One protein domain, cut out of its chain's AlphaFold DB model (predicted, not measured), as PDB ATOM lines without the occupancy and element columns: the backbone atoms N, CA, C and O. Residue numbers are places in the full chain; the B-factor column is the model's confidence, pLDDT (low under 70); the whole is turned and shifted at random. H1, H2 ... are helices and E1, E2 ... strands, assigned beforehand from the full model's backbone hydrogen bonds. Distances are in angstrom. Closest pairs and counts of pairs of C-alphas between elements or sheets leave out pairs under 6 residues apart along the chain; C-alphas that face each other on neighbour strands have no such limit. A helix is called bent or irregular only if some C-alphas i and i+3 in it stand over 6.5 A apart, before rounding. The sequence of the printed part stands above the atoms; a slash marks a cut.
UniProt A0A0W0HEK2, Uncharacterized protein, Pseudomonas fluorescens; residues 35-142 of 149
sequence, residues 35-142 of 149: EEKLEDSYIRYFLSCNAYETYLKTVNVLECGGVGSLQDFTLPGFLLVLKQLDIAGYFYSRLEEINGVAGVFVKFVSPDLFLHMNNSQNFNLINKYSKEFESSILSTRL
ATOM      1  N   GLU A  35     171.949 137.362 290.521       86.88
ATOM      2  CA  GLU A  35     173.083 137.885 291.296       86.88
ATOM      3  C   GLU A  35     173.870 136.785 292.015       86.88
ATOM      4  O   GLU A  35     175.080 136.927 292.199       86.88
ATOM      5  N   GLU A  36     173.229 135.664 292.360       86.19
ATOM      6  CA  GLU A  36     173.888 134.538 293.033       86.19
ATOM      7  C   GLU A  36     174.879 133.816 292.109       86.19
ATOM      8  O   GLU A  36     175.807 133.154 292.575       86.19
ATOM      9  N   LYS A  37     174.733 133.982 290.788       89.19
ATOM     10  CA  LYS A  37     175.660 133.431 289.788       89.19
ATOM     11  C   LYS A  37     176.901 134.290 289.566       89.19
ATOM     12  O   LYS A  37     177.795 133.869 288.837       89.19
ATOM     13  N   LEU A  38     176.971 135.487 290.148       90.69
ATOM     14  CA  LEU A  38     178.161 136.326 290.051       90.69
ATOM     15  C   LEU A  38     179.253 135.765 290.955       90.69
ATOM     16  O   LEU A  38     179.119 135.803 292.172       90.69
ATOM     17  N   GLU A  39     180.340 135.271 290.373       92.50
ATOM     18  CA  GLU A  39     181.483 134.742 291.132       92.50
ATOM     19  C   GLU A  39     182.261 135.846 291.866       92.50
ATOM     20  O   GLU A  39     182.835 135.607 292.929       92.50
ATOM     21  N   ASP A  40     182.240 137.067 291.327       93.31
ATOM     22  CA  ASP A  40     182.941 138.212 291.896       93.31
ATOM     23  C   ASP A  40     182.168 138.814 293.083       93.31
ATOM     24  O   ASP A  40     181.063 139.355 292.947       93.31
ATOM     25  N   SER A  41     182.773 138.732 294.270       92.75
ATOM     26  CA  SER A  41     182.187 139.238 295.511       92.75
ATOM     27  C   SER A  41     182.132 140.767 295.587       92.75
ATOM     28  O   SER A  41     181.235 141.287 296.250       92.75
ATOM     29  N   TYR A  42     183.029 141.487 294.903       93.44
ATOM     30  CA  TYR A  42     183.034 142.952 294.857       93.44
ATOM     31  C   TYR A  42     181.844 143.437 294.034       93.44
ATOM     32  O   TYR A  42     181.071 144.271 294.505       93.44
ATOM     33  N   ILE A  43     181.622 142.836 292.862       93.06
ATOM     34  CA  ILE A  43     180.475 143.166 292.008       93.06
ATOM     35  C   ILE A  43     179.163 142.844 292.727       93.06
ATOM     36  O   ILE A  43     178.257 143.678 292.746       93.06
ATOM     37  N   ARG A  44     179.052 141.671 293.366       93.06
ATOM     38  CA  ARG A  44     177.841 141.296 294.118       93.06
ATOM     39  C   ARG A  44     177.557 142.280 295.256       93.06
ATOM     40  O   ARG A  44     176.431 142.753 295.406       93.06
ATOM     41  N   TYR A  45     178.585 142.638 296.024       93.81
ATOM     42  CA  TYR A  45     178.466 143.643 297.076       93.81
ATOM     43  C   TYR A  45     178.048 145.010 296.514       93.81
ATOM     44  O   TYR A  45     177.125 145.640 297.031       93.81
ATOM     45  N   PHE A  46     178.664 145.448 295.420       94.81
ATOM     46  CA  PHE A  46     178.342 146.713 294.776       94.81
ATOM     47  C   PHE A  46     176.894 146.761 294.252       94.81
ATOM     48  O   PHE A  46     176.201 147.758 294.455       94.81
ATOM     49  N   LEU A  47     176.383 145.671 293.669       93.62
ATOM     50  CA  LEU A  47     174.974 145.566 293.267       93.62
ATOM     51  C   LEU A  47     174.019 145.660 294.462       93.62
ATOM     52  O   LEU A  47     172.998 146.345 294.368       93.62
ATOM     53  N   SER A  48     174.378 145.056 295.602       92.75
ATOM     54  CA  SER A  48     173.594 145.170 296.841       92.75
ATOM     55  C   SER A  48     173.537 146.605 297.388       92.75
ATOM     56  O   SER A  48     172.627 146.958 298.135       92.75
ATOM     57  N   CYS A  49     174.476 147.458 296.970       94.50
ATOM     58  CA  CYS A  49     174.554 148.864 297.348       94.50
ATOM     59  C   CYS A  49     173.731 149.796 296.437       94.50
ATOM     60  O   CYS A  49     173.747 151.008 296.664       94.50
ATOM     61  N   ASN A  50     173.008 149.275 295.434       93.62
ATOM     62  CA  ASN A  50     172.205 150.052 294.479       93.62
ATOM     63  C   ASN A  50     170.914 150.623 295.097       93.62
ATOM     64  O   ASN A  50     169.801 150.228 294.747       93.62
ATOM     65  N   ALA A  51     171.076 151.544 296.039       94.62
ATOM     66  CA  ALA A  51     170.002 152.175 296.788       94.62
ATOM     67  C   ALA A  51     170.317 153.661 297.014       94.62
ATOM     68  O   ALA A  51     171.481 154.059 297.130       94.62
ATOM     69  N   TYR A  52     169.283 154.501 297.091       94.94
ATOM     70  CA  TYR A  52     169.451 155.947 297.273       94.94
ATOM     71  C   TYR A  52     170.094 156.289 298.627       94.94
ATOM     72  O   TYR A  52     170.856 157.247 298.760       94.94
ATOM     73  N   GLU A  53     169.864 155.453 299.632       94.75
ATOM     74  CA  GLU A  53     170.451 155.553 300.961       94.75
ATOM     75  C   GLU A  53     171.981 155.454 300.914       94.75
ATOM     76  O   GLU A  53     172.663 156.129 301.687       94.75
ATOM     77  N   THR A  54     172.535 154.652 299.998       93.62
ATOM     78  CA  THR A  54     173.986 154.548 299.775       93.62
ATOM     79  C   THR A  54     174.553 155.878 299.292       93.62
ATOM     80  O   THR A  54     175.577 156.335 299.805       93.62
ATOM     81  N   TYR A  55     173.863 156.541 298.358       93.31
ATOM     82  CA  TYR A  55     174.238 157.875 297.893       93.31
ATOM     83  C   TYR A  55     174.235 158.876 299.052       93.31
ATOM     84  O   TYR A  55     175.262 159.506 299.307       93.31
ATOM     85  N   LEU A  56     173.142 158.948 299.821       92.69
ATOM     86  CA  LEU A  56     173.026 159.860 300.965       92.69
ATOM     87  C   LEU A  56     174.134 159.642 302.003       92.69
ATOM     88  O   LEU A  56     174.748 160.606 302.454       92.69
ATOM     89  N   LYS A  57     174.439 158.387 302.356       88.62
ATOM     90  CA  LYS A  57     175.523 158.045 303.298       88.62
ATOM     91  C   LYS A  57     176.915 158.426 302.789       88.62
ATOM     92  O   LYS A  57     177.820 158.649 303.595       88.62
ATOM     93  N   THR A  58     177.095 158.457 301.470       87.88
ATOM     94  CA  THR A  58     178.376 158.776 300.834       87.88
ATOM     95  C   THR A  58     178.600 160.284 300.772       87.88
ATOM     96  O   THR A  58     179.690 160.737 301.107       87.88
ATOM     97  N   VAL A  59     177.573 161.057 300.397       87.81
ATOM     98  CA  VAL A  59     177.681 162.521 300.243       87.81
ATOM     99  C   VAL A  59     177.521 163.293 301.549       87.81
ATOM    100  O   VAL A  59     178.030 164.401 301.664       87.81
ATOM    101  N   ASN A  60     176.829 162.728 302.543       83.50
ATOM    102  CA  ASN A  60     176.624 163.372 303.839       83.50
ATOM    103  C   ASN A  60     177.853 163.187 304.744       83.50
ATOM    104  O   ASN A  60     177.825 162.437 305.724       83.50
ATOM    105  N   VAL A  61     178.957 163.831 304.371       75.94
ATOM    106  CA  VAL A  61     180.214 163.845 305.123       75.94
ATOM    107  C   VAL A  61     180.642 165.271 305.427       75.94
ATOM    108  O   VAL A  61     180.440 166.180 304.627       75.94
ATOM    109  N   LEU A  62     181.262 165.461 306.591       71.06
ATOM    110  CA  LEU A  62     181.970 166.698 306.898       71.06
ATOM    111  C   LEU A  62     183.220 166.758 306.020       71.06
ATOM    112  O   LEU A  62     184.123 165.932 306.167       71.06
ATOM    113  N   GLU A  63     183.273 167.725 305.109       67.56
ATOM    114  CA  GLU A  63     184.511 168.053 304.414       67.56
ATOM    115  C   GLU A  63     185.509 168.595 305.442       67.56
ATOM    116  O   GLU A  63     185.368 169.707 305.958       67.56
ATOM    117  N   CYS A  64     186.528 167.801 305.766       61.53
ATOM    118  CA  CYS A  64     187.692 168.299 306.486       61.53
ATOM    119  C   CYS A  64     188.437 169.229 305.524       61.53
ATOM    120  O   CYS A  64     189.186 168.763 304.668       61.53
ATOM    121  N   GLY A  65     188.136 170.526 305.610       54.44
ATOM    122  CA  GLY A  65     188.624 171.545 304.692       54.44
ATOM    123  C   GLY A  65     190.114 171.403 304.381       54.44
ATOM    124  O   GLY A  65     190.952 171.290 305.273       54.44
ATOM    125  N   GLY A  66     190.432 171.440 303.093       59.12
ATOM    126  CA  GLY A  66     191.790 171.488 302.582       59.12
ATOM    127  C   GLY A  66     191.776 172.241 301.263       59.12
ATOM    128  O   GLY A  66     191.155 171.799 300.300       59.12
ATOM    129  N   VAL A  67     192.447 173.391 301.213       54.59
ATOM    130  CA  VAL A  67     192.729 174.064 299.941       54.59
ATOM    131  C   VAL A  67     193.849 173.269 299.285       54.59
ATOM    132  O   VAL A  67     195.030 173.530 299.505       54.59
ATOM    133  N   GLY A  68     193.480 172.226 298.544       57.59
ATOM    134  CA  GLY A  68     194.437 171.503 297.721       57.59
ATOM    135  C   GLY A  68     195.043 172.474 296.715       57.59
ATOM    136  O   GLY A  68     194.317 173.169 296.003       57.59
ATOM    137  N   SER A  69     196.373 172.554 296.656       61.22
ATOM    138  CA  SER A  69     197.009 173.255 295.545       61.22
ATOM    139  C   SER A  69     196.614 172.559 294.244       61.22
ATOM    140  O   SER A  69     196.638 171.328 294.189       61.22
ATOM    141  N   LEU A  70     196.302 173.335 293.205       64.88
ATOM    142  CA  LEU A  70     196.109 172.871 291.824       64.88
ATOM    143  C   LEU A  70     197.444 172.396 291.214       64.88
ATOM    144  O   LEU A  70     197.856 172.867 290.160       64.88
ATOM    145  N   GLN A  71     198.181 171.532 291.912       68.00
ATOM    146  CA  GLN A  71     199.365 170.898 291.354       68.00
ATOM    147  C   GLN A  71     198.933 169.796 290.394       68.00
ATOM    148  O   GLN A  71     198.127 168.931 290.741       68.00
ATOM    149  N   ASP A  72     199.515 169.813 289.200       72.56
ATOM    150  CA  ASP A  72     199.329 168.747 288.229       72.56
ATOM    151  C   ASP A  72     199.867 167.425 288.787       72.56
ATOM    152  O   ASP A  72     200.985 167.340 289.311       72.56
ATOM    153  N   PHE A  73     199.079 166.361 288.643       79.56
ATOM    154  CA  PHE A  73     199.493 165.018 289.032       79.56
ATOM    155  C   PHE A  73     200.534 164.492 288.033       79.56
ATOM    156  O   PHE A  73     200.205 163.947 286.980       79.56
ATOM    157  N   THR A  74     201.817 164.673 288.341       87.69
ATOM    158  CA  THR A  74     202.926 164.211 287.494       87.69
ATOM    159  C   THR A  74     203.615 162.997 288.102       87.69
ATOM    160  O   THR A  74     203.699 162.865 289.321       87.69
ATOM    161  N   LEU A  75     204.167 162.114 287.261       87.69
ATOM    162  CA  LEU A  75     204.928 160.959 287.743       87.69
ATOM    163  C   LEU A  75     206.130 161.368 288.623       87.69
ATOM    164  O   LEU A  75     206.262 160.800 289.707       87.69
ATOM    165  N   PRO A  76     206.974 162.355 288.250       91.81
ATOM    166  CA  PRO A  76     208.052 162.811 289.127       91.81
ATOM    167  C   PRO A  76     207.541 163.353 290.465       91.81
ATOM    168  O   PRO A  76     208.126 163.047 291.500       91.81
ATOM    169  N   GLY A  77     206.435 164.108 290.455       90.31
ATOM    170  CA  GLY A  77     205.802 164.608 291.676       90.31
ATOM    171  C   GLY A  77     205.295 163.475 292.566       90.31
ATOM    172  O   GLY A  77     205.587 163.445 293.757       90.31
ATOM    173  N   PHE A  78     204.619 162.487 291.980       88.62
ATOM    174  CA  PHE A  78     204.141 161.307 292.695       88.62
ATOM    175  C   PHE A  78     205.288 160.508 293.331       88.62
ATOM    176  O   PHE A  78     205.232 160.185 294.515       88.62
ATOM    177  N   LEU A  79     206.366 160.244 292.582       91.69
ATOM    178  CA  LEU A  79     207.545 159.542 293.104       91.69
ATOM    179  C   LEU A  79     208.248 160.334 294.216       91.69
ATOM    180  O   LEU A  79     208.720 159.742 295.188       91.69
ATOM    181  N   LEU A  80     208.301 161.664 294.094       92.81
ATOM    182  CA  LEU A  80     208.837 162.535 295.137       92.81
ATOM    183  C   LEU A  80     208.004 162.440 296.420       92.81
ATOM    184  O   LEU A  80     208.586 162.300 297.492       92.81
ATOM    185  N   VAL A  81     206.670 162.459 296.314       91.44
ATOM    186  CA  VAL A  81     205.759 162.314 297.461       91.44
ATOM    187  C   VAL A  81     205.939 160.955 298.133       91.44
ATOM    188  O   VAL A  81     206.105 160.907 299.349       91.44
ATOM    189  N   LEU A  82     205.990 159.859 297.368       92.12
ATOM    190  CA  LEU A  82     206.250 158.530 297.937       92.12
ATOM    191  C   LEU A  82     207.577 158.494 298.703       92.12
ATOM    192  O   LEU A  82     207.630 157.972 299.812       92.12
ATOM    193  N   LYS A  83     208.632 159.104 298.150       93.69
ATOM    194  CA  LYS A  83     209.939 159.193 298.808       93.69
ATOM    195  C   LYS A  83     209.903 160.055 300.074       93.69
ATOM    196  O   LYS A  83     210.534 159.698 301.060       93.69
ATOM    197  N   GLN A  84     209.194 161.183 300.053       93.88
ATOM    198  CA  GLN A  84     209.054 162.077 301.210       93.88
ATOM    199  C   GLN A  84     208.267 161.430 302.351       93.88
ATOM    200  O   GLN A  84     208.614 161.619 303.512       93.88
ATOM    201  N   LEU A  85     207.243 160.646 302.014       92.19
ATOM    202  CA  LEU A  85     206.477 159.842 302.966       92.19
ATOM    203  C   LEU A  85     207.208 158.551 303.373       92.19
ATOM    204  O   LEU A  85     206.686 157.777 304.175       92.19
ATOM    205  N   ASP A  86     208.406 158.317 302.824       95.44
ATOM    206  CA  ASP A  86     209.214 157.119 303.041       95.44
ATOM    207  C   ASP A  86     208.416 155.825 302.765       95.44
ATOM    208  O   ASP A  86     208.539 154.825 303.465       95.44
ATOM    209  N   ILE A  87     207.538 155.852 301.759       95.62
ATOM    210  CA  ILE A  87     206.707 154.711 301.363       95.62
ATOM    211  C   ILE A  87     207.539 153.768 300.498       95.62
ATOM    212  O   ILE A  87     207.962 154.121 299.393       95.62
ATOM    213  N   ALA A  88     207.724 152.541 300.975       94.31
ATOM    214  CA  ALA A  88     208.358 151.466 300.234       94.31
ATOM    215  C   ALA A  88     207.307 150.600 299.532       94.31
ATOM    216  O   ALA A  88     206.227 150.329 300.056       94.31
ATOM    217  N   GLY A  89     207.622 150.115 298.333       94.12
ATOM    218  CA  GLY A  89     206.736 149.220 297.600       94.12
ATOM    219  C   GLY A  89     207.466 148.399 296.551       94.12
ATOM    220  O   GLY A  89     208.621 148.655 296.214       94.12
ATOM    221  N   TYR A  90     206.764 147.401 296.038       95.19
ATOM    222  CA  TYR A  90     207.264 146.416 295.096       95.19
ATOM    223  C   TYR A  90     206.463 146.500 293.803       95.19
ATOM    224  O   TYR A  90     205.234 146.587 293.829       95.19
ATOM    225  N   PHE A  91     207.158 146.428 292.670       95.12
ATOM    226  CA  PHE A  91     206.537 146.218 291.370       95.12
ATOM    227  C   PHE A  91     206.658 144.747 290.994       95.12
ATOM    228  O   PHE A  91     207.749 144.252 290.723       95.12
ATOM    229  N   TYR A  92     205.525 144.059 290.953       96.44
ATOM    230  CA  TYR A  92     205.416 142.818 290.204       96.44
ATOM    231  C   TYR A  92     205.251 143.175 288.728       96.44
ATOM    232  O   TYR A  92     204.367 143.967 288.392       96.44
ATOM    233  N   SER A  93     206.084 142.608 287.856       96.69
ATOM    234  CA  SER A  93     205.958 142.766 286.410       96.69
ATOM    235  C   SER A  93     206.051 141.425 285.694       96.69
ATOM    236  O   SER A  93     206.811 140.536 286.083       96.69
ATOM    237  N   ARG A  94     205.260 141.280 284.632       96.12
ATOM    238  CA  ARG A  94     205.299 140.133 283.727       96.12
ATOM    239  C   ARG A  94     205.186 140.623 282.292       96.12
ATOM    240  O   ARG A  94     204.333 141.450 281.981       96.12
ATOM    241  N   LEU A  95     206.055 140.097 281.438       96.12
ATOM    242  CA  LEU A  95     206.015 140.297 279.995       96.12
ATOM    243  C   LEU A  95     205.351 139.085 279.354       96.12
ATOM    244  O   LEU A  95     205.688 137.949 279.689       96.12
ATOM    245  N   GLU A  96     204.410 139.328 278.454       96.31
ATOM    246  CA  GLU A  96     203.695 138.271 277.746       96.31
ATOM    247  C   GLU A  96     203.267 138.768 276.370       96.31
ATOM    248  O   GLU A  96     202.931 139.937 276.197       96.31
ATOM    249  N   GLU A  97     203.307 137.892 275.374       96.19
ATOM    250  CA  GLU A  97     202.878 138.217 274.020       96.19
ATOM    251  C   GLU A  97     201.388 137.903 273.861       96.19
ATOM    252  O   GLU A  97     200.944 136.788 274.126       96.19
ATOM    253  N   ILE A  98     200.608 138.891 273.426       92.06
ATOM    254  CA  ILE A  98     199.166 138.782 273.212       92.06
ATOM    255  C   ILE A  98     198.898 139.130 271.753       92.06
ATOM    256  O   ILE A  98     199.107 140.267 271.335       92.06
ATOM    257  N   ASN A  99     198.434 138.155 270.970       93.00
ATOM    258  CA  ASN A  99     198.131 138.326 269.543       93.00
ATOM    259  C   ASN A  99     199.292 138.946 268.732       93.00
ATOM    260  O   ASN A  99     199.061 139.807 267.884       93.00
ATOM    261  N   GLY A 100     200.539 138.542 268.999       93.25
ATOM    262  CA  GLY A 100     201.716 139.074 268.297       93.25
ATOM    263  C   GLY A 100     202.280 140.378 268.870       93.25
ATOM    264  O   GLY A 100     203.232 140.926 268.317       93.25
ATOM    265  N   VAL A 101     201.696 140.912 269.949       94.56
ATOM    266  CA  VAL A 101     202.108 142.178 270.570       94.56
ATOM    267  C   VAL A 101     202.598 141.925 271.990       94.56
ATOM    268  O   VAL A 101     201.893 141.328 272.802       94.56
ATOM    269  N   ALA A 102     203.795 142.411 272.317       94.62
ATOM    270  CA  ALA A 102     204.320 142.342 273.676       94.62
ATOM    271  C   ALA A 102     203.504 143.244 274.621       94.62
ATOM    272  O   ALA A 102     203.486 144.467 274.476       94.62
ATOM    273  N   GLY A 103     202.844 142.630 275.597       94.94
ATOM    274  CA  GLY A 103     202.152 143.283 276.698       94.94
ATOM    275  C   GLY A 103     202.985 143.270 277.978       94.94
ATOM    276  O   GLY A 103     203.750 142.339 278.243       94.94
ATOM    277  N   VAL A 104     202.812 144.311 278.796       95.25
ATOM    278  CA  VAL A 104     203.408 144.407 280.134       95.25
ATOM    279  C   VAL A 104     202.292 144.438 281.167       95.25
ATOM    280  O   VAL A 104     201.486 145.367 281.194       95.25
ATOM    281  N   PHE A 105     202.270 143.444 282.046       95.19
ATOM    282  CA  PHE A 105     201.396 143.414 283.212       95.19
ATOM    283  C   PHE A 105     202.176 143.899 284.420       95.19
ATOM    284  O   PHE A 105     203.267 143.397 284.689       95.19
ATOM    285  N   VAL A 106     201.623 144.864 285.152       95.56
ATOM    286  CA  VAL A 106     202.266 145.435 286.337       95.56
ATOM    287  C   VAL A 106     201.296 145.524 287.504       95.56
ATOM    288  O   VAL A 106     200.130 145.872 287.334       95.56
ATOM    289  N   LYS A 107     201.793 145.243 288.709       96.12
ATOM    290  CA  LYS A 107     201.088 145.496 289.967       96.12
ATOM    291  C   LYS A 107     202.055 146.123 290.960       96.12
ATOM    292  O   LYS A 107     203.072 145.521 291.297       96.12
ATOM    293  N   PHE A 108     201.720 147.318 291.433       93.81
ATOM    294  CA  PHE A 108     202.399 147.933 292.566       93.81
ATOM    295  C   PHE A 108     201.750 147.461 293.869       93.81
ATOM    296  O   PHE A 108     200.524 147.449 293.979       93.81
ATOM    297  N   VAL A 109     202.561 147.062 294.847       96.12
ATOM    298  CA  VAL A 109     202.103 146.648 296.179       96.12
ATOM    299  C   VAL A 109     202.991 147.290 297.232       96.12
ATOM    300  O   VAL A 109     204.213 147.225 297.134       96.12
ATOM    301  N   SER A 110     202.386 147.868 298.261       96.56
ATOM    302  CA  SER A 110     203.099 148.470 299.382       96.56
ATOM    303  C   SER A 110     202.380 148.126 300.688       96.56
ATOM    304  O   SER A 110     201.193 148.428 300.792       96.56
ATOM    305  N   PRO A 111     203.052 147.508 301.681       95.81
ATOM    306  CA  PRO A 111     202.472 147.304 303.011       95.81
ATOM    307  C   PRO A 111     202.343 148.615 303.806       95.81
ATOM    308  O   PRO A 111     201.621 148.656 304.801       95.81
ATOM    309  N   ASP A 112     203.008 149.681 303.349       96.75
ATOM    310  CA  ASP A 112     202.900 151.036 303.897       96.75
ATOM    311  C   ASP A 112     201.600 151.742 303.469       96.75
ATOM    312  O   ASP A 112     201.249 152.775 304.038       96.75
ATOM    313  N   LEU A 113     200.881 151.169 302.498       95.62
ATOM    314  CA  LEU A 113     199.564 151.580 302.012       95.62
ATOM    315  C   LEU A 113     198.536 150.470 302.260       95.62
ATOM    316  O   LEU A 113     198.883 149.350 302.629       95.62
ATOM    317  N   PHE A 114     197.259 150.741 301.996       95.56
ATOM    318  CA  PHE A 114     196.231 149.701 302.012       95.56
ATOM    319  C   PHE A 114     196.481 148.647 300.923       95.56
ATOM    320  O   PHE A 114     196.596 148.975 299.742       95.56
ATOM    321  N   LEU A 115     196.544 147.371 301.313       95.19
ATOM    322  CA  LEU A 115     196.872 146.264 300.403       95.19
ATOM    323  C   LEU A 115     195.723 145.889 299.452       95.19
ATOM    324  O   LEU A 115     195.956 145.319 298.385       95.19
ATOM    325  N   HIS A 116     194.486 146.187 299.843       93.69
ATOM    326  CA  HIS A 116     193.266 145.981 299.063       93.69
ATOM    327  C   HIS A 116     192.187 146.972 299.508       93.69
ATOM    328  O   HIS A 116     192.306 147.592 300.557       93.69
ATOM    329  N   MET A 117     191.117 147.117 298.723       92.38
ATOM    330  CA  MET A 117     190.052 148.091 299.004       92.38
ATOM    331  C   MET A 117     188.969 147.566 299.959       92.38
ATOM    332  O   MET A 117     188.216 148.358 300.519       92.38
ATOM    333  N   ASN A 118     188.884 146.248 300.179       94.56
ATOM    334  CA  ASN A 118     187.951 145.691 301.158       94.56
ATOM    335  C   ASN A 118     188.454 145.913 302.593       94.56
ATOM    336  O   ASN A 118     189.223 145.114 303.114       94.56
ATOM    337  N   ASN A 119     188.002 146.982 303.238       91.94
ATOM    338  CA  ASN A 119     188.351 147.291 304.624       91.94
ATOM    339  C   ASN A 119     187.548 146.497 305.674       91.94
ATOM    340  O   ASN A 119     187.876 146.572 306.854       91.94
ATOM    341  N   SER A 120     186.508 145.757 305.268       90.31
ATOM    342  CA  SER A 120     185.601 145.063 306.198       90.31
ATOM    343  C   SER A 120     186.182 143.786 306.806       90.31
ATOM    344  O   SER A 120     185.675 143.301 307.816       90.31
ATOM    345  N   GLN A 121     187.238 143.228 306.204       88.25
ATOM    346  CA  GLN A 121     187.862 141.975 306.631       88.25
ATOM    347  C   GLN A 121     189.375 141.996 306.379       88.25
ATOM    348  O   GLN A 121     189.808 142.401 305.306       88.25
ATOM    349  N   ASN A 122     190.164 141.511 307.349       88.06
ATOM    350  CA  ASN A 122     191.618 141.273 307.244       88.06
ATOM    351  C   ASN A 122     192.418 142.420 306.595       88.06
ATOM    352  O   ASN A 122     193.316 142.197 305.787       88.06
ATOM    353  N   PHE A 123     192.083 143.654 306.962       90.75
ATOM    354  CA  PHE A 123     192.624 144.876 306.381       90.75
ATOM    355  C   PHE A 123     193.816 145.397 307.188       90.75
ATOM    356  O   PHE A 123     193.754 145.457 308.419       90.75
ATOM    357  N   ASN A 124     194.887 145.833 306.520       94.94
ATOM    358  CA  ASN A 124     196.030 146.474 307.178       94.94
ATOM    359  C   ASN A 124     195.707 147.937 307.532       94.94
ATOM    360  O   ASN A 124     196.314 148.874 307.012       94.94
ATOM    361  N   LEU A 125     194.712 148.114 308.410       93.81
ATOM    362  CA  LEU A 125     194.153 149.411 308.783       93.81
ATOM    363  C   LEU A 125     195.227 150.381 309.254       93.81
ATOM    364  O   LEU A 125     195.167 151.546 308.885       93.81
ATOM    365  N   ILE A 126     196.187 149.901 310.044       94.75
ATOM    366  CA  ILE A 126     197.304 150.696 310.547       94.75
ATOM    367  C   ILE A 126     198.525 150.415 309.682       94.75
ATOM    368  O   ILE A 126     199.134 149.349 309.760       94.75
ATOM    369  N   ASN A 127     198.858 151.386 308.840       95.12
ATOM    370  CA  ASN A 127     200.031 151.405 307.977       95.12
ATOM    371  C   ASN A 127     200.628 152.819 307.969       95.12
ATOM    372  O   ASN A 127     200.120 153.722 308.637       95.12
ATOM    373  N   LYS A 128     201.729 153.024 307.245       95.44
ATOM    374  CA  LYS A 128     202.454 154.301 307.243       95.44
ATOM    375  C   LYS A 128     201.600 155.471 306.759       95.44
ATOM    376  O   LYS A 128     201.738 156.572 307.275       95.44
ATOM    377  N   TYR A 129     200.710 155.223 305.800       93.06
ATOM    378  CA  TYR A 129     199.784 156.230 305.296       93.06
ATOM    379  C   TYR A 129     198.672 156.553 306.297       93.06
ATOM    380  O   TYR A 129     198.413 157.724 306.560       93.06
ATOM    381  N   SER A 130     198.024 155.540 306.872       93.56
ATOM    382  CA  SER A 130     196.828 155.728 307.699       93.56
ATOM    383  C   SER A 130     197.089 156.104 309.151       93.56
ATOM    384  O   SER A 130     196.222 156.704 309.783       93.56
ATOM    385  N   LYS A 131     198.268 155.774 309.690       94.00
ATOM    386  CA  LYS A 131     198.609 155.991 311.103       94.00
ATOM    387  C   LYS A 131     198.455 157.452 311.539       94.00
ATOM    388  O   LYS A 131     197.981 157.711 312.639       94.00
ATOM    389  N   GLU A 132     198.797 158.401 310.670       91.06
ATOM    390  CA  GLU A 132     198.727 159.840 310.969       91.06
ATOM    391  C   GLU A 132     197.289 160.365 311.124       91.06
ATOM    392  O   GLU A 132     197.069 161.414 311.725       91.06
ATOM    393  N   PHE A 133     196.296 159.644 310.601       89.62
ATOM    394  CA  PHE A 133     194.884 160.018 310.695       89.62
ATOM    395  C   PHE A 133     194.011 158.917 311.306       89.62
ATOM    396  O   PHE A 133     192.789 158.969 311.174       89.62
ATOM    397  N   GLU A 134     194.608 157.953 312.011       90.31
ATOM    398  CA  GLU A 134     193.913 156.816 312.627       90.31
ATOM    399  C   GLU A 134     192.730 157.266 313.496       90.31
ATOM    400  O   GLU A 134     191.620 156.755 313.356       90.31
ATOM    401  N   SER A 135     192.935 158.288 314.333       89.38
ATOM    402  CA  SER A 135     191.899 158.835 315.220       89.38
ATOM    403  C   SER A 135     190.722 159.476 314.481       89.38
ATOM    404  O   SER A 135     189.662 159.674 315.071       89.38
ATOM    405  N   SER A 136     190.904 159.821 313.206       88.44
ATOM    406  CA  SER A 136     189.887 160.437 312.350       88.44
ATOM    407  C   SER A 136     189.101 159.402 311.539       88.44
ATOM    408  O   SER A 136     188.163 159.759 310.824       88.44
ATOM    409  N   ILE A 137     189.466 158.118 311.623       87.75
ATOM    410  CA  ILE A 137     188.785 157.051 310.895       87.75
ATOM    411  C   ILE A 137     187.439 156.755 311.561       87.75
ATOM    412  O   ILE A 137     187.348 156.395 312.733       87.75
ATOM    413  N   LEU A 138     186.366 156.865 310.778       87.50
ATOM    414  CA  LEU A 138     185.020 156.550 311.239       87.50
ATOM    415  C   LEU A 138     184.873 155.037 311.436       87.50
ATOM    416  O   LEU A 138     184.822 154.281 310.466       87.50
ATOM    417  N   SER A 139     184.738 154.600 312.688       87.56
ATOM    418  CA  SER A 139     184.581 153.183 313.045       87.56
ATOM    419  C   SER A 139     183.389 152.517 312.353       87.56
ATOM    420  O   SER A 139     183.473 151.363 311.943       87.56
ATOM    421  N   THR A 140     182.308 153.266 312.124       87.25
ATOM    422  CA  THR A 140     181.121 152.805 311.387       87.25
ATOM    423  C   THR A 140     181.406 152.437 309.931       87.25
ATOM    424  O   THR A 140     180.647 151.676 309.340       87.25
ATOM    425  N   ARG A 141     182.494 152.952 309.343       88.00
ATOM    426  CA  ARG A 141     182.927 152.614 307.981       88.00
ATOM    427  C   ARG A 141     183.874 151.425 307.942       88.00
ATOM    428  O   ARG A 141     184.056 150.867 306.874       88.00
ATOM    429  N   LEU A 142     184.443 151.003 309.073       89.94
ATOM    430  CA  LEU A 142     185.389 149.885 309.106       89.94
ATOM    431  C   LEU A 142     184.717 148.531 308.908       89.94
ATOM    432  O   LEU A 142     185.332 147.644 308.337       89.94
TER     433      LEU A 142
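This is residues 35 to 142 of the 149 residues of an uncharacterized protein of Pseudomonas fluorescens (UniProt A0A0W0HEK2). The printed part is an open, loosely laid frame of five short helices that touch no other helix, with one long two-stranded hairpin, E1 and E2, as an arm whose tip, residues 97 to 102, sticks out. H1, H2 and the unnamed residues 60 to 74 lead in a wide arc to H3; after the hairpin, the unnamed residues 110 to 130 fold back nearer the middle before H4 and H5. The printed part has 108 residues, with five named helices and two named strands in the order H1, H2, H3, E1, E2, H4, H5; the sheet, in the order E1, E2, is antiparallel. The class is mixed, helices and strands. The whole is loose, with a radius of gyration of the C-alphas of 18.6 A, and it spans 48 by 45 by 30 A.

H1 is residues 41 to 48, beginning with C-alpha 41 at (182.187, 139.238, 295.511). H2 is residues 52 to 59. H3, residues 75 to 84, is the longest helix by residues and measures 14.1 A from first to last C-alpha. E1, residues 90 to 98, measures 24.6 A and E2, residues 101 to 109, measures 26.0 A; C-alpha 101 is at (202.108, 142.178, 270.570). H4, residues 131 to 136, is irregular: C-alphas 132 and 135 are 8.1 A apart. H5 is residues 139 to 142, ending with C-alpha 142 at (185.389, 149.885, 309.106).

H1 and H2 are apart, with no C-alpha of the one within 8 A of the other, and so are H2 and H3. E1 and E2 are antiparallel neighbours and form a hairpin, with 161 degrees between their N-to-C directions. The C-alphas of Tyr 90 and Val 109, which face each other, are 5.3 A apart, and those of Ile 98 and Val 101 are 5.2 A apart. N 90 and O 109 are 2.8 A apart and N 103 and O 96 are 2.8 A apart, both within hydrogen-bond range. E1 is apart from H4 and from H5, and H4 and H5 are apart. In H1, H2 and H3 every O i to N i+4 pair is within hydrogen-bond range; in H4 0 of 2 are, beside 2 of 3 O i to N i+3 pairs, and H5 is too short for an O i to N i+4 pair.

The two C-alphas farthest apart are those of Gly 100 and Ser 135, 51.9 A. The links from H2 to H3, 15 residues, and from E2 to H4, 21 residues, are long. Residues 49 to 78, of which 52 to 59 belong to H2 and 75 to 78 to H3, stand free. The printed part has no cut. The mean pLDDT of the printed part is 89.3, and residues 63 to 71 are under 70.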